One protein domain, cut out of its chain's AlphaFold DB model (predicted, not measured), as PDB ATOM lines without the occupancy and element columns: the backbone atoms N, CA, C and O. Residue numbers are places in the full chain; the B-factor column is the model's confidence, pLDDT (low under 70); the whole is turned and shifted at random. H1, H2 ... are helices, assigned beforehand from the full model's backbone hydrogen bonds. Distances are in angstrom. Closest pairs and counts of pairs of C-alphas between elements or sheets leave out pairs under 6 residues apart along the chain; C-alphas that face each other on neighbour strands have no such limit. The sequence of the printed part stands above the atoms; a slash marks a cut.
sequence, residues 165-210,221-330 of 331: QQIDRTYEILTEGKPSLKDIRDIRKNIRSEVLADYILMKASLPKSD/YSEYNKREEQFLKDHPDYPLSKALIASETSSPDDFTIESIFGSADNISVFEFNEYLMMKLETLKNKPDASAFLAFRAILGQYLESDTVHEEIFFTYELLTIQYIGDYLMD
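What this domain is: This is residues 165 to 210 and 221 to 330 of the 331 residues of an uncharacterized protein of Bacteroidetes bacterium OLB8 (UniProt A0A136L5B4). The long helices H7, H8 and H9 run up and down as a three-helix bundle, with H5 packed beside H7 and short H6 on H5. Helices H1 to H4, each touching the next, form a second group to one side of H5 and the bundle, with H2 farthest from the mean of the C-alphas and H4 close to H5 but not clearly touching it. The printed part has 156 residues with nine named helices, H1 to H9 in chain order, and no named strand: all helix. It is compact, with a radius of gyration of the C-alphas of 16.1 A and spans of 51 by 35 by 35 A.

Where its parts are: H9, residues 310 to 328, is 25.6 A long and ends at C-alpha 328 (-55.073, -37.019, -22.009). H7, residues 269 to 285, measures 24.7 A and H8, residues 289 to 302, 20.5 A. H5 is residues 239 to 247 and H6 257 to 261. H1, residues 165 to 175, begins at C-alpha 165 (-67.222, -76.734, -13.613); H2 is 181 to 190, H3 194 to 203 and H4 222 to 234.

How they stand to each other: H9 touches H7 at 10 degrees, a shallow tilt, the same way; Met 277 and Ile 312 have the closest C-alphas, 6.3 A. H8 and H9, a hairpin, only just touch, with 3 pairs of C-alphas within 8 A, the closest Phe 292 and Thr 320, 7.1 A. H5 touches H7 at Ser 247 and Thr 282, 5.1 A between closest C-alphas. H3 and H5 are near each other. H4 and H9 are apart. Every O i to N i+4 pair is within hydrogen-bond range in H1, H2, H3, H5, H6, H7 and H9; H4 has 8 of 9 and H8 9 of 10.

The domain as a whole: The C-alphas farthest apart, those of Lys 189 and Asp 330, are 53.2 A apart. Residues 211 to 220 are not printed; C-alphas 210 and 221 are 14.2 A apart across the cut. Of the links printed whole, none is long. pLDDT is under 70 at residues 209 to 210, 264 to 266, 301 to 310 and 330.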
ATOM      1  N   GLN A 165     -65.926 -76.961 -12.945       78.94
ATOM      2  CA  GLN A 165     -67.222 -76.734 -13.613       78.94
ATOM      3  C   GLN A 165     -68.252 -75.942 -12.784       78.94
ATOM      4  O   GLN A 165     -69.163 -75.328 -13.333       78.94
ATOM      5  N   GLN A 166     -68.188 -76.024 -11.453       79.19
ATOM      6  CA  GLN A 166     -69.076 -75.270 -10.566       79.19
ATOM      7  C   GLN A 166     -68.570 -73.840 -10.369       79.19
ATOM      8  O   GLN A 166     -69.391 -72.942 -10.187       79.19
ATOM      9  N   ILE A 167     -67.251 -73.639 -10.395       79.44
ATOM     10  CA  ILE A 167     -66.618 -72.321 -10.390       79.44
ATOM     11  C   ILE A 167     -66.982 -71.603 -11.692       79.44
ATOM     12  O   ILE A 167     -67.611 -70.549 -11.621       79.44
ATOM     13  N   ASP A 168     -66.755 -72.229 -12.849       79.44
ATOM     14  CA  ASP A 168     -67.109 -71.686 -14.171       79.44
ATOM     15  C   ASP A 168     -68.589 -71.327 -14.241       79.44
ATOM     16  O   ASP A 168     -68.967 -70.221 -14.613       79.44
ATOM     17  N   ARG A 169     -69.453 -72.243 -13.784       83.75
ATOM     18  CA  ARG A 169     -70.897 -72.001 -13.739       83.75
ATOM     19  C   ARG A 169     -71.266 -70.828 -12.830       83.75
ATOM     20  O   ARG A 169     -72.260 -70.152 -13.084       83.75
ATOM     21  N   THR A 170     -70.526 -70.611 -11.745       83.75
ATOM     22  CA  THR A 170     -70.767 -69.472 -10.848       83.75
ATOM     23  C   THR A 170     -70.362 -68.169 -11.523       83.75
ATOM     24  O   THR A 170     -71.125 -67.210 -11.448       83.75
ATOM     25  N   TYR A 171     -69.243 -68.148 -12.243       81.00
ATOM     26  CA  TYR A 171     -68.833 -66.987 -13.029       81.00
ATOM     27  C   TYR A 171     -69.780 -66.690 -14.188       81.00
ATOM     28  O   TYR A 171     -70.229 -65.557 -14.302       81.00
ATOM     29  N   GLU A 172     -70.228 -67.702 -14.934       81.62
ATOM     30  CA  GLU A 172     -71.258 -67.548 -15.972       81.62
ATOM     31  C   GLU A 172     -72.531 -66.889 -15.411       81.62
ATOM     32  O   GLU A 172     -73.172 -66.072 -16.061       81.62
ATOM     33  N   ILE A 173     -72.923 -67.212 -14.174       84.31
ATOM     34  CA  ILE A 173     -74.076 -66.593 -13.498       84.31
ATOM     35  C   ILE A 173     -73.814 -65.132 -13.106       84.31
ATOM     36  O   ILE A 173     -74.755 -64.329 -13.046       84.31
ATOM     37  N   LEU A 174     -72.573 -64.794 -12.769       82.44
ATOM     38  CA  LEU A 174     -72.192 -63.427 -12.435       82.44
ATOM     39  C   LEU A 174     -72.177 -62.551 -13.695       82.44
ATOM     40  O   LEU A 174     -72.727 -61.454 -13.640       82.44
ATOM     41  N   THR A 175     -71.685 -63.075 -14.819       75.12
ATOM     42  CA  THR A 175     -71.496 -62.321 -16.067       75.12
ATOM     43  C   THR A 175     -72.736 -62.282 -16.962       75.12
ATOM     44  O   THR A 175     -73.119 -61.213 -17.423       75.12
ATOM     45  N   GLU A 176     -73.419 -63.413 -17.177       73.00
ATOM     46  CA  GLU A 176     -74.429 -63.539 -18.249       73.00
ATOM     47  C   GLU A 176     -75.741 -64.207 -17.787       73.00
ATOM     48  O   GLU A 176     -76.845 -63.884 -18.236       73.00
ATOM     49  N   GLY A 177     -75.662 -65.150 -16.850       73.31
ATOM     50  CA  GLY A 177     -76.758 -66.047 -16.494       73.31
ATOM     51  C   GLY A 177     -77.655 -65.550 -15.356       73.31
ATOM     52  O   GLY A 177     -77.237 -64.844 -14.444       73.31
ATOM     53  N   LYS A 178     -78.920 -65.991 -15.324       80.50
ATOM     54  CA  LYS A 178     -79.738 -65.933 -14.095       80.50
ATOM     55  C   LYS A 178     -79.578 -67.240 -13.312       80.50
ATOM     56  O   LYS A 178     -79.752 -68.309 -13.904       80.50
ATOM     57  N   PRO A 179     -79.318 -67.194 -11.993       85.69
ATOM     58  CA  PRO A 179     -79.119 -68.409 -11.217       85.69
ATOM     59  C   PRO A 179     -80.415 -69.224 -11.136       85.69
ATOM     60  O   PRO A 179     -81.475 -68.724 -10.748       85.69
ATOM     61  N   SER A 180     -80.336 -70.513 -11.461       89.06
ATOM     62  CA  SER A 180     -81.425 -71.459 -11.228       89.06
ATOM     63  C   SER A 180     -81.524 -71.842  -9.746       89.06
ATOM     64  O   SER A 180     -80.590 -71.679  -8.963       89.06
ATOM     65  N   LEU A 181     -82.641 -72.458  -9.336       88.81
ATOM     66  CA  LEU A 181     -82.768 -73.016  -7.978       88.81
ATOM     67  C   LEU A 181     -81.707 -74.080  -7.658       88.81
ATOM     68  O   LEU A 181     -81.437 -74.329  -6.484       88.81
ATOM     69  N   LYS A 182     -81.166 -74.754  -8.679       89.44
ATOM     70  CA  LYS A 182     -80.074 -75.711  -8.507       89.44
ATOM     71  C   LYS A 182     -78.777 -74.961  -8.212       89.44
ATOM     72  O   LYS A 182     -78.155 -75.260  -7.202       89.44
ATOM     73  N   ASP A 183     -78.471 -73.939  -9.007       89.19
ATOM     74  CA  ASP A 183     -77.268 -73.118  -8.846       89.19
ATOM     75  C   ASP A 183     -77.217 -72.481  -7.450       89.19
ATOM     76  O   ASP A 183     -76.229 -72.614  -6.738       89.19
ATOM     77  N   ILE A 184     -78.335 -71.910  -6.984       89.94
ATOM     78  CA  ILE A 184     -78.436 -71.328  -5.634       89.94
ATOM     79  C   ILE A 184     -78.119 -72.366  -4.547       89.94
ATOM     80  O   ILE A 184     -77.442 -72.060  -3.566       89.94
ATOM     81  N   ARG A 185     -78.620 -73.600  -4.690       88.50
ATOM     82  CA  ARG A 185     -78.344 -74.675  -3.722       88.50
ATOM     83  C   ARG A 185     -76.888 -75.106  -3.765       88.50
ATOM     84  O   ARG A 185     -76.341 -75.405  -2.710       88.50
ATOM     85  N   ASP A 186     -76.298 -75.163  -4.952       86.75
ATOM     86  CA  ASP A 186     -74.913 -75.576  -5.136       86.75
ATOM     87  C   ASP A 186     -73.960 -74.527  -4.542       86.75
ATOM     88  O   ASP A 186     -73.100 -74.895  -3.744       86.75
ATOM     89  N   ILE A 187     -74.188 -73.236  -4.797       87.00
ATOM     90  CA  ILE A 187     -73.447 -72.121  -4.179       87.00
ATOM     91  C   ILE A 187     -73.536 -72.207  -2.647       87.00
ATOM     92  O   ILE A 187     -72.525 -72.313  -1.960       87.00
ATOM     93  N   ARG A 188     -74.755 -72.269  -2.090       89.06
ATOM     94  CA  ARG A 188     -74.976 -72.314  -0.629       89.06
ATOM     95  C   ARG A 188     -74.387 -73.540   0.062       89.06
ATOM     96  O   ARG A 188     -74.135 -73.499   1.261       89.06
ATOM     97  N   LYS A 189     -74.279 -74.662  -0.648       86.62
ATOM     98  CA  LYS A 189     -73.803 -75.924  -0.077       86.62
ATOM     99  C   LYS A 189     -72.282 -76.021  -0.094       86.62
ATOM    100  O   LYS A 189     -71.733 -76.653   0.806       86.62
ATOM    101  N   ASN A 190     -71.646 -75.490  -1.135       83.44
ATOM    102  CA  ASN A 190     -70.234 -75.741  -1.396       83.44
ATOM    103  C   ASN A 190     -69.340 -74.549  -1.031       83.44
ATOM    104  O   ASN A 190     -68.192 -74.788  -0.701       83.44
ATOM    105  N   ILE A 191     -69.852 -73.312  -0.989       83.69
ATOM    106  CA  ILE A 191     -69.074 -72.165  -0.495       83.69
ATOM    107  C   ILE A 191     -69.010 -72.200   1.034       83.69
ATOM    108  O   ILE A 191     -70.033 -72.216   1.723       83.69
ATOM    109  N   ARG A 192     -67.785 -72.190   1.574       75.12
ATOM    110  CA  ARG A 192     -67.509 -72.292   3.018       75.12
ATOM    111  C   ARG A 192     -68.095 -71.138   3.834       75.12
ATOM    112  O   ARG A 192     -68.527 -71.346   4.968       75.12
ATOM    113  N   SER A 193     -68.049 -69.927   3.286       84.62
ATOM    114  CA  SER A 193     -68.532 -68.710   3.939       84.62
ATOM    115  C   SER A 193     -69.981 -68.438   3.542       84.62
ATOM    116  O   SER A 193     -70.281 -68.168   2.381       84.62
ATOM    117  N   GLU A 194     -70.889 -68.469   4.521       88.88
ATOM    118  CA  GLU A 194     -72.298 -68.119   4.293       88.88
ATOM    119  C   GLU A 194     -72.436 -66.679   3.775       88.88
ATOM    120  O   GLU A 194     -73.225 -66.438   2.865       88.88
ATOM    121  N   VAL A 195     -71.603 -65.760   4.281       92.25
ATOM    122  CA  VAL A 195     -71.591 -64.345   3.881       92.25
ATOM    123  C   VAL A 195     -71.095 -64.168   2.441       92.25
ATOM    124  O   VAL A 195     -71.670 -63.379   1.698       92.25
ATOM    125  N   LEU A 196     -70.087 -64.937   2.014       89.56
ATOM    126  CA  LEU A 196     -69.615 -64.921   0.625       89.56
ATOM    127  C   LEU A 196     -70.673 -65.489  -0.330       89.56
ATOM    128  O   LEU A 196     -70.930 -64.926  -1.390       89.56
ATOM    129  N   ALA A 197     -71.349 -66.571   0.067       90.31
ATOM    130  CA  ALA A 197     -72.460 -67.114  -0.709       90.31
ATOM    131  C   ALA A 197     -73.611 -66.099  -0.843       90.31
ATOM    132  O   ALA A 197     -74.221 -65.999  -1.908       90.31
ATOM    133  N   ASP A 198     -73.908 -65.336   0.213       93.12
ATOM    134  CA  ASP A 198     -74.863 -64.224   0.163       93.12
ATOM    135  C   ASP A 198     -74.420 -63.114  -0.791       93.12
ATOM    136  O   ASP A 198     -75.228 -62.652  -1.601       93.12
ATOM    137  N   TYR A 199     -73.139 -62.745  -0.754       92.81
ATOM    138  CA  TYR A 199     -72.558 -61.747  -1.646       92.81
ATOM    139  C   TYR A 199     -72.672 -62.158  -3.122       92.81
ATOM    140  O   TYR A 199     -73.198 -61.408  -3.941       92.81
ATOM    141  N   ILE A 200     -72.268 -63.383  -3.467       90.12
ATOM    142  CA  ILE A 200     -72.341 -63.903  -4.843       90.12
ATOM    143  C   ILE A 200     -73.789 -63.925  -5.343       90.12
ATOM    144  O   ILE A 200     -74.073 -63.525  -6.469       90.12
ATOM    145  N   LEU A 201     -74.742 -64.345  -4.505       90.88
ATOM    146  CA  LEU A 201     -76.163 -64.362  -4.874       90.88
ATOM    147  C   LEU A 201     -76.772 -62.958  -5.003       90.88
ATOM    148  O   LEU A 201     -77.723 -62.771  -5.770       90.88
ATOM    149  N   MET A 202     -76.253 -61.980  -4.258       93.31
ATOM    150  CA  MET A 202     -76.571 -60.566  -4.443       93.31
ATOM    151  C   MET A 202     -76.032 -60.080  -5.794       93.31
ATOM    152  O   MET A 202     -76.823 -59.602  -6.608       93.31
ATOM    153  N   LYS A 203     -74.740 -60.273  -6.085       90.75
ATOM    154  CA  LYS A 203     -74.118 -59.900  -7.368       90.75
ATOM    155  C   LYS A 203     -74.797 -60.553  -8.569       90.75
ATOM    156  O   LYS A 203     -75.112 -59.872  -9.535       90.75
ATOM    157  N   ALA A 204     -75.180 -61.822  -8.464       88.94
ATOM    158  CA  ALA A 204     -75.918 -62.533  -9.509       88.94
ATOM    159  C   ALA A 204     -77.292 -61.913  -9.853       88.94
ATOM    160  O   ALA A 204     -77.884 -62.259 -10.879       88.94
ATOM    161  N   SER A 205     -77.828 -61.027  -9.004       88.75
ATOM    162  CA  SER A 205     -79.064 -60.281  -9.278       88.75
ATOM    163  C   SER A 205     -78.857 -58.970 -10.035       88.75
ATOM    164  O   SER A 205     -79.852 -58.335 -10.388       88.75
ATOM    165  N   LEU A 206     -77.605 -58.584 -10.303       87.56
ATOM    166  CA  LEU A 206     -77.284 -57.449 -11.158       87.56
ATOM    167  C   LEU A 206     -77.927 -57.665 -12.542       87.56
ATOM    168  O   LEU A 206     -77.811 -58.767 -13.094       87.56
ATOM    169  N   PRO A 207     -78.649 -56.671 -13.092       85.38
ATOM    170  CA  PRO A 207     -79.126 -56.727 -14.468       85.38
ATOM    171  C   PRO A 207     -77.947 -56.884 -15.431       85.38
ATOM    172  O   PRO A 207     -76.947 -56.186 -15.291       85.38
ATOM    173  N   LYS A 208     -78.080 -57.794 -16.395       80.00
ATOM    174  CA  LYS A 208     -77.092 -58.025 -17.455       80.00
ATOM    175  C   LYS A 208     -77.583 -57.400 -18.752       80.00
ATOM    176  O   LYS A 208     -78.789 -57.473 -19.009       80.00
ATOM    177  N   SER A 209     -76.674 -56.822 -19.537       67.94
ATOM    178  CA  SER A 209     -76.980 -56.403 -20.907       67.94
ATOM    179  C   SER A 209     -77.363 -57.627 -21.725       67.94
ATOM    180  O   SER A 209     -76.698 -58.663 -21.651       67.94
ATOM    181  N   ASP A 210     -78.433 -57.526 -22.498       64.31
ATOM    182  CA  ASP A 210     -78.784 -58.573 -23.445       64.31
ATOM    183  C   ASP A 210     -78.035 -58.283 -24.743       64.31
ATOM    184  O   ASP A 210     -78.387 -57.351 -25.460       64.31
ATOM    185  N   TYR A 221     -82.229 -51.701 -12.233       89.81
ATOM    186  CA  TYR A 221     -81.369 -52.010 -11.085       89.81
ATOM    187  C   TYR A 221     -82.111 -52.050  -9.738       89.81
ATOM    188  O   TYR A 221     -81.501 -52.287  -8.696       89.81
ATOM    189  N   SER A 222     -83.429 -51.824  -9.701       90.50
ATOM    190  CA  SER A 222     -84.155 -51.632  -8.439       90.50
ATOM    191  C   SER A 222     -84.181 -52.862  -7.529       90.50
ATOM    192  O   SER A 222     -84.305 -52.710  -6.311       90.50
ATOM    193  N   GLU A 223     -84.100 -54.076  -8.081       90.62
ATOM    194  CA  GLU A 223     -83.979 -55.299  -7.284       90.62
ATOM    195  C   GLU A 223     -82.566 -55.461  -6.717       90.62
ATOM    196  O   GLU A 223     -82.429 -55.709  -5.518       90.62
ATOM    197  N   TYR A 224     -81.544 -55.280  -7.558       92.19
ATOM    198  CA  TYR A 224     -80.140 -55.360  -7.160       92.19
ATOM    199  C   TYR A 224     -79.826 -54.357  -6.046       92.19
ATOM    200  O   TYR A 224     -79.414 -54.764  -4.963       92.19
ATOM    201  N   ASN A 225     -80.164 -53.078  -6.243       94.44
ATOM    202  CA  ASN A 225     -79.891 -52.017  -5.267       94.44
ATOM    203  C   ASN A 225     -80.532 -52.316  -3.902       94.44
ATOM    204  O   ASN A 225     -79.913 -52.126  -2.862       94.44
ATOM    205  N   LYS A 226     -81.762 -52.854  -3.876       95.44
ATOM    206  CA  LYS A 226     -82.417 -53.254  -2.615       95.44
ATOM    207  C   LYS A 226     -81.687 -54.398  -1.917       95.44
ATOM    208  O   LYS A 226     -81.660 -54.441  -0.689       95.44
ATOM    209  N   ARG A 227     -81.171 -55.364  -2.682       95.38
ATOM    210  CA  ARG A 227     -80.413 -56.498  -2.138       95.38
ATOM    211  C   ARG A 227     -79.054 -56.042  -1.625       95.38
ATOM    212  O   ARG A 227     -78.675 -56.475  -0.546       95.38
ATOM    213  N   GLU A 228     -78.388 -55.144  -2.340       95.50
ATOM    214  CA  GLU A 228     -77.123 -54.539  -1.923       95.50
ATOM    215  C   GLU A 228     -77.283 -53.720  -0.640       95.50
ATOM    216  O   GLU A 228     -76.600 -53.990   0.345       95.50
ATOM    217  N   GLU A 229     -78.267 -52.817  -0.575       96.00
ATOM    218  CA  GLU A 229     -78.583 -52.063   0.647       96.00
ATOM    219  C   GLU A 229     -78.838 -52.990   1.848       96.00
ATOM    220  O   GLU A 229     -78.390 -52.724   2.969       96.00
ATOM    221  N   GLN A 230     -79.567 -54.088   1.626       96.81
ATOM    222  CA  GLN A 230     -79.860 -55.064   2.669       96.81
ATOM    223  C   GLN A 230     -78.607 -55.856   3.073       96.81
ATOM    224  O   GLN A 230     -78.374 -56.031   4.268       96.81
ATOM    225  N   PHE A 231     -77.778 -56.272   2.115       96.94
ATOM    226  CA  PHE A 231     -76.524 -56.982   2.363       96.94
ATOM    227  C   PHE A 231     -75.543 -56.127   3.174       96.94
ATOM    228  O   PHE A 231     -75.047 -56.578   4.206       96.94
ATOM    229  N   LEU A 232     -75.333 -54.865   2.782       95.81
ATOM    230  CA  LEU A 232     -74.460 -53.927   3.498       95.81
ATOM    231  C   LEU A 232     -74.927 -53.692   4.941       95.81
ATOM    232  O   LEU A 232     -74.117 -53.532   5.854       95.81
ATOM    233  N   LYS A 233     -76.245 -53.694   5.166       96.50
ATOM    234  CA  LYS A 233     -76.841 -53.556   6.497       96.50
ATOM    235  C   LYS A 233     -76.679 -54.811   7.355       96.50
ATOM    236  O   LYS A 233     -76.485 -54.683   8.566       96.50
ATOM    237  N   ASP A 234     -76.800 -55.992   6.759       97.06
ATOM    238  CA  ASP A 234     -76.716 -57.272   7.468       97.06
ATOM    239  C   ASP A 234     -75.262 -57.695   7.728       97.06
ATOM    240  O   ASP A 234     -74.976 -58.343   8.738       97.06
ATOM    241  N   HIS A 235     -74.333 -57.266   6.870       95.62
ATOM    242  CA  HIS A 235     -72.918 -57.630   6.912       95.62
ATOM    243  C   HIS A 235     -71.978 -56.406   6.884       95.62
ATOM    244  O   HIS A 235     -71.066 -56.360   6.057       95.62
ATOM    245  N   PRO A 236     -72.127 -55.423   7.793       94.25
ATOM    246  CA  PRO A 236     -71.356 -54.173   7.745       94.25
ATOM    247  C   PRO A 236     -69.852 -54.371   7.988       94.25
ATOM    248  O   PRO A 236     -69.034 -53.558   7.565       94.25
ATOM    249  N   ASP A 237     -69.478 -55.450   8.680       92.00
ATOM    250  CA  ASP A 237     -68.087 -55.747   9.023       92.00
ATOM    251  C   ASP A 237     -67.376 -56.643   8.002       92.00
ATOM    252  O   ASP A 237     -66.159 -56.829   8.113       92.00
ATOM    253  N   TYR A 238     -68.110 -57.180   7.023       92.56
ATOM    254  CA  TYR A 238     -67.554 -58.046   5.990       92.56
ATOM    255  C   TYR A 238     -66.612 -57.249   5.066       92.56
ATOM    256  O   TYR A 238     -66.962 -56.123   4.698       92.56
ATOM    257  N   PRO A 239     -65.431 -57.786   4.694       90.75
ATOM    258  CA  PRO A 239     -64.448 -57.069   3.880       90.75
ATOM    259  C   PRO A 239     -65.024 -56.461   2.598       90.75
ATOM    260  O   PRO A 239     -64.896 -55.256   2.394       90.75
ATOM    261  N   LEU A 240     -65.752 -57.243   1.791       91.38
ATOM    262  CA  LEU A 240     -66.336 -56.732   0.545       91.38
ATOM    263  C   LEU A 240     -67.406 -55.656   0.776       91.38
ATOM    264  O   LEU A 240     -67.524 -54.735  -0.024       91.38
ATOM    265  N   SER A 241     -68.135 -55.690   1.896       93.00
ATOM    266  CA  SER A 241     -69.065 -54.606   2.245       93.00
ATOM    267  C   SER A 241     -68.330 -53.292   2.498       93.00
ATOM    268  O   SER A 241     -68.764 -52.230   2.057       93.00
ATOM    269  N   LYS A 242     -67.197 -53.350   3.210       89.69
ATOM    270  CA  LYS A 242     -66.351 -52.173   3.460       89.69
ATOM    271  C   LYS A 242     -65.738 -51.660   2.163       89.69
ATOM    272  O   LYS A 242     -65.714 -50.452   1.948       89.69
ATOM    273  N   ALA A 243     -65.284 -52.576   1.314       90.00
ATOM    274  CA  ALA A 243     -64.694 -52.284   0.019       90.00
ATOM    275  C   ALA A 243     -65.689 -51.584  -0.922       90.00
ATOM    276  O   ALA A 243     -65.346 -50.536  -1.463       90.00
ATOM    277  N   LEU A 244     -66.931 -52.079  -1.019       90.94
ATOM    278  CA  LEU A 244     -68.008 -51.461  -1.807       90.94
ATOM    279  C   LEU A 244     -68.271 -50.011  -1.387       90.94
ATOM    280  O   LEU A 244     -68.373 -49.123  -2.221       90.94
ATOM    281  N   ILE A 245     -68.349 -49.752  -0.080       88.12
ATOM    282  CA  ILE A 245     -68.583 -48.397   0.443       88.12
ATOM    283  C   ILE A 245     -67.373 -47.486   0.177       88.12
ATOM    284  O   ILE A 245     -67.512 -46.281  -0.047       88.12
ATOM    285  N   ALA A 246     -66.169 -48.046   0.259       87.19
ATOM    286  CA  ALA A 246     -64.931 -47.296   0.153       87.19
ATOM    287  C   ALA A 246     -64.547 -46.977  -1.300       87.19
ATOM    288  O   ALA A 246     -63.961 -45.917  -1.521       87.19
ATOM    289  N   SER A 247     -64.860 -47.831  -2.276       88.88
ATOM    290  CA  SER A 247     -64.380 -47.714  -3.664       88.88
ATOM    291  C   SER A 247     -64.781 -46.401  -4.349       88.88
ATOM    292  O   SER A 247     -63.975 -45.797  -5.054       88.88
ATOM    293  N   GLU A 248     -65.981 -45.890  -4.072       83.50
ATOM    294  CA  GLU A 248     -66.480 -44.641  -4.665       83.50
ATOM    295  C   GLU A 248     -65.792 -43.381  -4.113       83.50
ATOM    296  O   GLU A 248     -65.793 -42.320  -4.738       83.50
ATOM    297  N   THR A 249     -65.220 -43.461  -2.908       84.75
ATOM    298  CA  THR A 249     -64.738 -42.279  -2.171       84.75
ATOM    299  C   THR A 249     -63.244 -42.310  -1.850       84.75
ATOM    300  O   THR A 249     -62.649 -41.257  -1.578       84.75
ATOM    301  N   SER A 250     -62.610 -43.481  -1.919       85.81
ATOM    302  CA  SER A 250     -61.205 -43.708  -1.547       85.81
ATOM    303  C   SER A 250     -60.227 -43.276  -2.632       85.81
ATOM    304  O   SER A 250     -60.613 -42.973  -3.758       85.81
ATOM    305  N   SER A 251     -58.956 -43.091  -2.267       86.12
ATOM    306  CA  SER A 251     -57.865 -42.963  -3.247       86.12
ATOM    307  C   SER A 251     -57.408 -44.359  -3.670       86.12
ATOM    308  O   SER A 251     -57.405 -45.240  -2.805       86.12
ATOM    309  N   PRO A 252     -56.942 -44.560  -4.917       83.31
ATOM    310  CA  PRO A 252     -56.285 -45.807  -5.313       83.31
ATOM    311  C   PRO A 252     -55.166 -46.220  -4.340       83.31
ATOM    312  O   PRO A 252     -54.977 -47.400  -4.060       83.31
ATOM    313  N   ASP A 253     -54.462 -45.244  -3.758       85.75
ATOM    314  CA  ASP A 253     -53.442 -45.458  -2.729       85.75
ATOM    315  C   ASP A 253     -53.934 -46.232  -1.515       85.75
ATOM    316  O   ASP A 253     -53.218 -47.085  -1.001       85.75
ATOM    317  N   ASP A 254     -55.095 -45.858  -0.989       82.44
ATOM    318  CA  ASP A 254     -55.560 -46.310   0.322       82.44
ATOM    319  C   ASP A 254     -56.272 -47.660   0.223       82.44
ATOM    320  O   ASP A 254     -56.451 -48.342   1.229       82.44
ATOM    321  N   PHE A 255     -56.637 -48.054  -0.997       86.38
ATOM    322  CA  PHE A 255     -57.366 -49.272  -1.299       86.38
ATOM    323  C   PHE A 255     -56.383 -50.431  -1.532       86.38
ATOM    324  O   PHE A 255     -55.968 -50.712  -2.654       86.38
ATOM    325  N   THR A 256     -55.956 -51.062  -0.440       82.62
ATOM    326  CA  THR A 256     -55.022 -52.213  -0.409       82.62
ATOM    327  C   THR A 256     -55.715 -53.458   0.139       82.62
ATOM    328  O   THR A 256     -56.704 -53.323   0.868       82.62
ATOM    329  N   ILE A 257     -55.202 -54.660  -0.135       80.81
ATOM    330  CA  ILE A 257     -55.768 -55.888   0.442       80.81
ATOM    331  C   ILE A 257     -55.752 -55.818   1.963       80.81
ATOM    332  O   ILE A 257     -56.790 -56.038   2.586       80.81
ATOM    333  N   GLU A 258     -54.625 -55.427   2.564       81.62
ATOM    334  CA  GLU A 258     -54.518 -55.313   4.022       81.62
ATOM    335  C   GLU A 258     -55.566 -54.339   4.593       81.62
ATOM    336  O   GLU A 258     -56.147 -54.592   5.649       81.62
ATOM    337  N   SER A 259     -55.881 -53.246   3.887       82.44
ATOM    338  CA  SER A 259     -56.906 -52.292   4.339       82.44
ATOM    339  C   SER A 259     -58.332 -52.855   4.322       82.44
ATOM    340  O   SER A 259     -59.158 -52.447   5.143       82.44
ATOM    341  N   ILE A 260     -58.622 -53.784   3.406       86.62
ATOM    342  CA  ILE A 260     -59.961 -54.345   3.188       86.62
ATOM    343  C   ILE A 260     -60.153 -55.641   3.976       86.62
ATOM    344  O   ILE A 260     -61.108 -55.774   4.747       86.62
ATOM    345  N   PHE A 261     -59.234 -56.583   3.797       82.69
ATOM    346  CA  PHE A 261     -59.288 -57.934   4.349       82.69
ATOM    347  C   PHE A 261     -58.528 -58.064   5.676       82.69
ATOM    348  O   PHE A 261     -58.712 -59.042   6.401       82.69
ATOM    349  N   GLY A 262     -57.737 -57.055   6.058       79.69
ATOM    350  CA  GLY A 262     -56.848 -57.131   7.212       79.69
ATOM    351  C   GLY A 262     -55.631 -58.012   6.929       79.69
ATOM    352  O   GLY A 262     -55.334 -58.351   5.790       79.69
ATOM    353  N   SER A 263     -54.947 -58.437   7.989       70.31
ATOM    354  CA  SER A 263     -53.826 -59.384   7.915       70.31
ATOM    355  C   SER A 263     -54.290 -60.841   7.736       70.31
ATOM    356  O   SER A 263     -53.742 -61.736   8.374       70.31
ATOM    357  N   ALA A 264     -55.405 -61.070   7.039       59.84
ATOM    358  CA  ALA A 264     -55.996 -62.394   6.902       59.84
ATOM    359  C   ALA A 264     -55.285 -63.187   5.796       59.84
ATOM    360  O   ALA A 264     -55.181 -62.709   4.674       59.84
ATOM    361  N   ASP A 265     -54.863 -64.413   6.109       57.50
ATOM    362  CA  ASP A 265     -54.068 -65.272   5.213       57.50
ATOM    363  C   ASP A 265     -54.911 -66.036   4.163       57.50
ATOM    364  O   ASP A 265     -54.374 -66.840   3.407       57.50
ATOM    365  N   ASN A 266     -56.234 -65.833   4.117       68.69
ATOM    366  CA  ASN A 266     -57.150 -66.625   3.288       68.69
ATOM    367  C   ASN A 266     -58.202 -65.719   2.630       68.69
ATOM    368  O   ASN A 266     -59.281 -65.521   3.194       68.69
ATOM    369  N   ILE A 267     -57.877 -65.175   1.457       78.38
ATOM    370  CA  ILE A 267     -58.806 -64.438   0.592       78.38
ATOM    371  C   ILE A 267     -59.249 -65.384  -0.516       78.38
ATOM    372  O   ILE A 267     -58.432 -66.044  -1.151       78.38
ATOM    373  N   SER A 268     -60.558 -65.457  -0.710       78.00
ATOM    374  CA  SER A 268     -61.200 -66.219  -1.777       78.00
ATOM    375  C   SER A 268     -60.830 -65.680  -3.171       78.00
ATOM    376  O   SER A 268     -60.638 -64.475  -3.331       78.00
ATOM    377  N   VAL A 269     -60.820 -66.529  -4.211       77.38
ATOM    378  CA  VAL A 269     -60.632 -66.055  -5.603       77.38
ATOM    379  C   VAL A 269     -61.758 -65.088  -5.993       77.38
ATOM    380  O   VAL A 269     -61.507 -64.057  -6.616       77.38
ATOM    381  N   PHE A 270     -62.998 -65.369  -5.577       81.50
ATOM    382  CA  PHE A 270     -64.130 -64.462  -5.788       81.50
ATOM    383  C   PHE A 270     -63.931 -63.129  -5.059       81.50
ATOM    384  O   PHE A 270     -64.178 -62.070  -5.632       81.50
ATOM    385  N   GLU A 271     -63.473 -63.167  -3.805       85.50
ATOM    386  CA  GLU A 271     -63.196 -61.956  -3.027       85.50
ATOM    387  C   GLU A 271     -62.072 -61.118  -3.643       85.50
ATOM    388  O   GLU A 271     -62.183 -59.892  -3.701       85.50
ATOM    389  N   PHE A 272     -61.018 -61.768  -4.132       82.81
ATOM    390  CA  PHE A 272     -59.907 -61.108  -4.804       82.81
ATOM    391  C   PHE A 272     -60.352 -60.444  -6.116       82.81
ATOM    392  O   PHE A 272     -60.073 -59.265  -6.332       82.81
ATOM    393  N   ASN A 273     -61.125 -61.147  -6.948       83.38
ATOM    394  CA  ASN A 273     -61.653 -60.602  -8.201       83.38
ATOM    395  C   ASN A 273     -62.581 -59.402  -7.968       83.38
ATOM    396  O   ASN A 273     -62.463 -58.371  -8.630       83.38
ATOM    397  N   GLU A 274     -63.459 -59.488  -6.971       87.38
ATOM    398  CA  GLU A 274     -64.330 -58.376  -6.588       87.38
ATOM    399  C   GLU A 274     -63.536 -57.192  -6.021       87.38
ATOM    400  O   GLU A 274     -63.857 -56.038  -6.310       87.38
ATOM    401  N   TYR A 275     -62.457 -57.446  -5.279       88.19
ATOM    402  CA  TYR A 275     -61.531 -56.400  -4.849       88.19
ATOM    403  C   TYR A 275     -60.862 -55.689  -6.034       88.19
ATOM    404  O   TYR A 275     -60.811 -54.456  -6.041       88.19
ATOM    405  N   LEU A 276     -60.399 -56.425  -7.052       87.62
ATOM    406  CA  LEU A 276     -59.824 -55.832  -8.264       87.62
ATOM    407  C   LEU A 276     -60.849 -54.966  -9.011       87.62
ATOM    408  O   LEU A 276     -60.529 -53.836  -9.386       87.62
ATOM    409  N   MET A 277     -62.095 -55.433  -9.146       88.75
ATOM    410  CA  MET A 277     -63.189 -54.644  -9.734       88.75
ATOM    411  C   MET A 277     -63.473 -53.363  -8.939       88.75
ATOM    412  O   MET A 277     -63.617 -52.282  -9.510       88.75
ATOM    413  N   MET A 278     -63.494 -53.433  -7.608       90.56
ATOM    414  CA  MET A 278     -63.673 -52.242  -6.771       90.56
ATOM    415  C   MET A 278     -62.477 -51.289  -6.845       90.56
ATOM    416  O   MET A 278     -62.657 -50.073  -6.776       90.56
ATOM    417  N   LYS A 279     -61.255 -51.804  -7.033       90.00
ATOM    418  CA  LYS A 279     -60.077 -50.968  -7.283       90.00
ATOM    419  C   LYS A 279     -60.190 -50.244  -8.628       90.00
ATOM    420  O   LYS A 279     -59.894 -49.049  -8.675       90.00
ATOM    421  N   LEU A 280     -60.692 -50.891  -9.680       90.56
ATOM    422  CA  LEU A 280     -61.006 -50.220 -10.950       90.56
ATOM    423  C   LEU A 280     -62.009 -49.069 -10.761       90.56
ATOM    424  O   LEU A 280     -61.816 -47.991 -11.322       90.56
ATOM    425  N   GLU A 281     -63.012 -49.233  -9.894       89.94
ATOM    426  CA  GLU A 281     -63.942 -48.145  -9.559       89.94
ATOM    427  C   GLU A 281     -63.230 -46.970  -8.852       89.94
ATOM    428  O   GLU A 281     -63.534 -45.807  -9.125       89.94
ATOM    429  N   THR A 282     -62.210 -47.221  -8.016       91.62
ATOM    430  CA  THR A 282     -61.395 -46.125  -7.447       91.62
ATOM    431  C   THR A 282     -60.608 -45.370  -8.523       91.62
ATOM    432  O   THR A 282     -60.524 -44.140  -8.462       91.62
ATOM    433  N   LEU A 283     -60.071 -46.078  -9.526       91.94
ATOM    434  CA  LEU A 283     -59.329 -45.483 -10.645       91.94
ATOM    435  C   LEU A 283     -60.242 -44.642 -11.533       91.94
ATOM    436  O   LEU A 283     -59.875 -43.537 -11.917       91.94
ATOM    437  N   LYS A 284     -61.459 -45.114 -11.802       90.75
ATOM    438  CA  LYS A 284     -62.480 -44.348 -12.522       90.75
ATOM    439  C   LYS A 284     -62.823 -43.033 -11.813       90.75
ATOM    440  O   LYS A 284     -62.931 -41.993 -12.459       90.75
ATOM    441  N   ASN A 285     -62.976 -43.063 -10.487       88.94
ATOM    442  CA  ASN A 285     -63.371 -41.887  -9.702       88.94
ATOM    443  C   ASN A 285     -62.216 -40.906  -9.440       88.94
ATOM    444  O   ASN A 285     -62.444 -39.700  -9.302       88.94
ATOM    445  N   LYS A 286     -60.975 -41.399  -9.357       89.56
ATOM    446  CA  LYS A 286     -59.761 -40.593  -9.151       89.56
ATOM    447  C   LYS A 286     -58.652 -41.058 -10.098       89.56
ATOM    448  O   LYS A 286     -57.710 -41.719  -9.656       89.56
ATOM    449  N   PRO A 287     -58.758 -40.715 -11.388       89.75
ATOM    450  CA  PRO A 287     -57.872 -41.273 -12.388       89.75
ATOM    451  C   PRO A 287     -56.462 -40.678 -12.312       89.75
ATOM    452  O   PRO A 287     -56.275 -39.469 -12.166       89.75
ATOM    453  N   ASP A 288     -55.468 -41.555 -12.436       91.62
ATOM    454  CA  ASP A 288     -54.033 -41.256 -12.423       91.62
ATOM    455  C   ASP A 288     -53.340 -42.218 -13.392       91.62
ATOM    456  O   ASP A 288     -53.444 -43.435 -13.229       91.62
ATOM    457  N   ALA A 289     -52.628 -41.689 -14.392       94.38
ATOM    458  CA  ALA A 289     -51.898 -42.492 -15.373       94.38
ATOM    459  C   ALA A 289     -50.951 -43.497 -14.700       94.38
ATOM    460  O   ALA A 289     -50.900 -44.655 -15.103       94.38
ATOM    461  N   SER A 290     -50.275 -43.085 -13.624       94.19
ATOM    462  CA  SER A 290     -49.361 -43.949 -12.866       94.19
ATOM    463  C   SER A 290     -50.098 -45.114 -12.197       94.19
ATOM    464  O   SER A 290     -49.573 -46.220 -12.100       94.19
ATOM    465  N   ALA A 291     -51.335 -44.877 -11.757       93.94
ATOM    466  CA  ALA A 291     -52.174 -45.870 -11.101       93.94
ATOM    467  C   ALA A 291     -52.772 -46.878 -12.091       93.94
ATOM    468  O   ALA A 291     -52.779 -48.070 -11.792       93.94
ATOM    469  N   PHE A 292     -53.188 -46.438 -13.285       92.62
ATOM    470  CA  PHE A 292     -53.555 -47.349 -14.381       92.62
ATOM    471  C   PHE A 292     -52.385 -48.266 -14.750       92.62
ATOM    472  O   PHE A 292     -52.545 -49.478 -14.872       92.62
ATOM    473  N   LEU A 293     -51.189 -47.694 -14.860       88.94
ATOM    474  CA  LEU A 293     -49.990 -48.411 -15.268       88.94
ATOM    475  C   LEU A 293     -49.535 -49.431 -14.213       88.94
ATOM    476  O   LEU A 293     -49.260 -50.584 -14.544       88.94
ATOM    477  N   ALA A 294     -49.550 -49.040 -12.936       88.62
ATOM    478  CA  ALA A 294     -49.304 -49.949 -11.822       88.62
ATOM    479  C   ALA A 294     -50.364 -51.063 -11.751       88.62
ATOM    480  O   ALA A 294     -50.016 -52.222 -11.553       88.62
ATOM    481  N   PHE A 295     -51.645 -50.746 -11.970       88.94
ATOM    482  CA  PHE A 295     -52.712 -51.748 -11.963       88.94
ATOM    483  C   PHE A 295     -52.571 -52.744 -13.120       88.94
ATOM    484  O   PHE A 295     -52.752 -53.939 -12.916       88.94
ATOM    485  N   ARG A 296     -52.169 -52.292 -14.314       84.31
ATOM    486  CA  ARG A 296     -51.866 -53.190 -15.437       84.31
ATOM    487  C   ARG A 296     -50.715 -54.138 -15.130       84.31
ATOM    488  O   ARG A 296     -50.790 -55.302 -15.501       84.31
ATOM    489  N   ALA A 297     -49.664 -53.651 -14.470       79.56
ATOM    490  CA  ALA A 297     -48.554 -54.501 -14.050       79.56
ATOM    491  C   ALA A 297     -49.025 -55.585 -13.067       79.56
ATOM    492  O   ALA A 297     -48.647 -56.742 -13.221       79.56
ATOM    493  N   ILE A 298     -49.910 -55.225 -12.130       79.56
ATOM    494  CA  ILE A 298     -50.574 -56.180 -11.233       79.56
ATOM    495  C   ILE A 298     -51.391 -57.204 -12.031       79.56
ATOM    496  O   ILE A 298     -51.189 -58.395 -11.839       79.56
ATOM    497  N   LEU A 299     -52.246 -56.779 -12.972       77.12
ATOM    498  CA  LEU A 299     -53.001 -57.708 -13.827       77.12
ATOM    499  C   LEU A 299     -52.080 -58.651 -14.612       77.12
ATOM    500  O   LEU A 299     -52.356 -59.840 -14.685       77.12
ATOM    501  N   GLY A 300     -50.977 -58.136 -15.163       70.25
ATOM    502  CA  GLY A 300     -50.007 -58.910 -15.942       70.25
ATOM    503  C   GLY A 300     -49.373 -60.070 -15.178       70.25
ATOM    504  O   GLY A 300     -49.140 -61.115 -15.773       70.25
ATOM    505  N   GLN A 301     -49.164 -59.928 -13.866       67.38
ATOM    506  CA  GLN A 301     -48.679 -61.024 -13.016       67.38
ATOM    507  C   GLN A 301     -49.679 -62.182 -12.901       67.38
ATOM    508  O   GLN A 301     -49.276 -63.300 -12.596       67.38
ATOM    509  N   TYR A 302     -50.963 -61.921 -13.158       62.06
ATOM    510  CA  TYR A 302     -52.044 -62.897 -13.053       62.06
ATOM    511  C   TYR A 302     -52.659 -63.295 -14.390       62.06
ATOM    512  O   TYR A 302     -53.469 -64.205 -14.413       62.06
ATOM    513  N   LEU A 303     -52.305 -62.647 -15.503       52.19
ATOM    514  CA  LEU A 303     -52.749 -63.076 -16.835       52.19
ATOM    515  C   LEU A 303     -52.157 -64.441 -17.226       52.19
ATOM    516  O   LEU A 303     -52.709 -65.115 -18.086       52.19
ATOM    517  N   GLU A 304     -51.058 -64.860 -16.588       44.81
ATOM    518  CA  GLU A 304     -50.484 -66.206 -16.752       44.81
ATOM    519  C   GLU A 304     -51.226 -67.284 -15.942       44.81
ATOM    520  O   GLU A 304     -51.012 -68.476 -16.163       44.81
ATOM    521  N   SER A 305     -52.098 -66.889 -15.011       46.50
ATOM    522  CA  SER A 305     -53.007 -67.794 -14.317       46.50
ATOM    523  C   SER A 305     -54.411 -67.614 -14.894       46.50
ATOM    524  O   SER A 305     -54.888 -66.492 -15.027       46.50
ATOM    525  N   ASP A 306     -55.130 -68.701 -15.185       50.44
ATOM    526  CA  ASP A 306     -56.535 -68.689 -15.658       50.44
ATOM    527  C   ASP A 306     -57.534 -68.090 -14.622       50.44
ATOM    528  O   ASP A 306     -58.726 -68.395 -14.597       50.44
ATOM    529  N   THR A 307     -57.040 -67.275 -13.687       49.31
ATOM    530  CA  THR A 307     -57.718 -66.677 -12.540       49.31
ATOM    531  C   THR A 307     -58.238 -65.273 -12.820       49.31
ATOM    532  O   THR A 307     -59.195 -64.855 -12.162       49.31
ATOM    533  N   VAL A 308     -57.611 -64.522 -13.740       52.31
ATOM    534  CA  VAL A 308     -58.100 -63.183 -14.103       52.31
ATOM    535  C   VAL A 308     -59.300 -63.353 -15.009       52.31
ATOM    536  O   VAL A 308     -59.185 -63.816 -16.139       52.31
ATOM    537  N   HIS A 309     -60.461 -62.939 -14.509       65.00
ATOM    538  CA  HIS A 309     -61.662 -62.875 -15.331       65.00
ATOM    539  C   HIS A 309     -61.438 -61.900 -16.474       65.00
ATOM    540  O   HIS A 309     -61.065 -60.750 -16.236       65.00
ATOM    541  N   GLU A 310     -61.725 -62.350 -17.696       69.50
ATOM    542  CA  GLU A 310     -61.732 -61.525 -18.908       69.50
ATOM    543  C   GLU A 310     -62.458 -60.189 -18.668       69.50
ATOM    544  O   GLU A 310     -62.001 -59.136 -19.109       69.50
ATOM    545  N   GLU A 311     -63.531 -60.203 -17.870       74.62
ATOM    546  CA  GLU A 311     -64.285 -59.020 -17.445       74.62
ATOM    547  C   GLU A 311     -63.414 -57.934 -16.786       74.62
ATOM    548  O   GLU A 311     -63.565 -56.753 -17.111       74.62
ATOM    549  N   ILE A 312     -62.487 -58.293 -15.890       81.62
ATOM    550  CA  ILE A 312     -61.608 -57.330 -15.202       81.62
ATOM    551  C   ILE A 312     -60.678 -56.674 -16.220       81.62
ATOM    552  O   ILE A 312     -60.504 -55.453 -16.215       81.62
ATOM    553  N   PHE A 313     -60.095 -57.483 -17.106       79.38
ATOM    554  CA  PHE A 313     -59.197 -57.003 -18.147       79.38
ATOM    555  C   PHE A 313     -59.930 -56.084 -19.132       79.38
ATOM    556  O   PHE A 313     -59.482 -54.965 -19.385       79.38
ATOM    557  N   PHE A 314     -61.103 -56.495 -19.620       78.31
ATOM    558  CA  PHE A 314     -61.929 -55.668 -20.498       78.31
ATOM    559  C   PHE A 314     -62.366 -54.367 -19.821       78.31
ATOM    560  O   PHE A 314     -62.270 -53.299 -20.427       78.31
ATOM    561  N   THR A 315     -62.785 -54.424 -18.555       84.88
ATOM    562  CA  THR A 315     -63.158 -53.232 -17.780       84.88
ATOM    563  C   THR A 315     -61.967 -52.287 -17.626       84.88
ATOM    564  O   THR A 315     -62.112 -51.080 -17.826       84.88
ATOM    565  N   TYR A 316     -60.775 -52.813 -17.331       89.88
ATOM    566  CA  TYR A 316     -59.542 -52.028 -17.281       89.88
ATOM    567  C   TYR A 316     -59.262 -51.319 -18.614       89.88
ATOM    568  O   TYR A 316     -58.982 -50.117 -18.619       89.88
ATOM    569  N   GLU A 317     -59.342 -52.036 -19.739       85.75
ATOM    570  CA  GLU A 317     -59.072 -51.463 -21.060       85.75
ATOM    571  C   GLU A 317     -60.078 -50.357 -21.397       85.75
ATOM    572  O   GLU A 317     -59.681 -49.258 -21.787       85.75
ATOM    573  N   LEU A 318     -61.373 -50.589 -21.156       86.31
ATOM    574  CA  LEU A 318     -62.421 -49.587 -21.368       86.31
ATOM    575  C   LEU A 318     -62.200 -48.329 -20.521       86.31
ATOM    576  O   LEU A 318     -62.274 -47.215 -21.044       86.31
ATOM    577  N   LEU A 319     -61.877 -48.488 -19.235       91.44
ATOM    578  CA  LEU A 319     -61.579 -47.357 -18.355       91.44
ATOM    579  C   LEU A 319     -60.310 -46.615 -18.778       91.44
ATOM    580  O   LEU A 319     -60.261 -45.389 -18.681       91.44
ATOM    581  N   THR A 320     -59.304 -47.330 -19.282       91.62
ATOM    582  CA  THR A 320     -58.073 -46.731 -19.809       91.62
ATOM    583  C   THR A 320     -58.370 -45.886 -21.046       91.62
ATOM    584  O   THR A 320     -57.940 -44.735 -21.124       91.62
ATOM    585  N   ILE A 321     -59.144 -46.424 -21.992       89.62
ATOM    586  CA  ILE A 321     -59.581 -45.718 -23.204       89.62
ATOM    587  C   ILE A 321     -60.380 -44.466 -22.831       89.62
ATOM    588  O   ILE A 321     -60.101 -43.381 -23.347       89.62
ATOM    589  N   GLN A 322     -61.332 -44.597 -21.903       90.94
ATOM    590  CA  GLN A 322     -62.125 -43.473 -21.415       90.94
ATOM    591  C   GLN A 322     -61.235 -42.407 -20.764       90.94
ATOM    592  O   GLN A 322     -61.355 -41.228 -21.085       90.94
ATOM    593  N   TYR A 323     -60.304 -42.807 -19.895       94.44
ATOM    594  CA  TYR A 323     -59.372 -41.887 -19.249       94.44
ATOM    595  C   TYR A 323     -58.499 -41.135 -20.262       94.44
ATOM    596  O   TYR A 323     -58.328 -39.918 -20.148       94.44
ATOM    597  N   ILE A 324     -57.981 -41.836 -21.275       94.31
ATOM    598  CA  ILE A 324     -57.220 -41.217 -22.362       94.31
ATOM    599  C   ILE A 324     -58.071 -40.144 -23.045       94.31
ATOM    600  O   ILE A 324     -57.640 -38.990 -23.118       94.31
ATOM    601  N   GLY A 325     -59.276 -40.505 -23.492       91.25
ATOM    602  CA  GLY A 325     -60.190 -39.593 -24.180       91.25
ATOM    603  C   GLY A 325     -60.566 -38.370 -23.343       91.25
ATOM    604  O   GLY A 325     -60.453 -37.243 -23.821       91.25
ATOM    605  N   ASP A 326     -60.949 -38.583 -22.085       91.44
ATOM    606  CA  ASP A 326     -61.473 -37.531 -21.208       91.44
ATOM    607  C   ASP A 326     -60.379 -36.585 -20.676       91.44
ATOM    608  O   ASP A 326     -60.655 -35.407 -20.431       91.44
ATOM    609  N   TYR A 327     -59.143 -37.070 -20.481       91.56
ATOM    610  CA  TYR A 327     -58.113 -36.327 -19.736       91.56
ATOM    611  C   TYR A 327     -56.780 -36.132 -20.464       91.56
ATOM    612  O   TYR A 327     -56.050 -35.194 -20.133       91.56
ATOM    613  N   LEU A 328     -56.420 -36.999 -21.416       92.12
ATOM    614  CA  LEU A 328     -55.073 -37.019 -22.009       92.12
ATOM    615  C   LEU A 328     -55.037 -36.591 -23.482       92.12
ATOM    616  O   LEU A 328     -53.955 -36.247 -23.993       92.12
ATOM    617  N   MET A 329     -56.192 -36.607 -24.159       83.44
ATOM    618  CA  MET A 329     -56.280 -36.350 -25.596       83.44
ATOM    619  C   MET A 329     -56.336 -34.881 -26.010       83.44
ATOM    620  O   MET A 329     -55.942 -34.606 -27.134       83.44
ATOM    621  N   ASP A 330     -56.617 -33.926 -25.125       68.56
ATOM    622  CA  ASP A 330     -56.486 -32.496 -25.436       68.56
ATOM    623  C   ASP A 330     -55.957 -31.701 -24.227       68.56
ATOM    624  O   ASP A 330     -56.695 -31.355 -23.305       68.56
TER     625      ASP A 330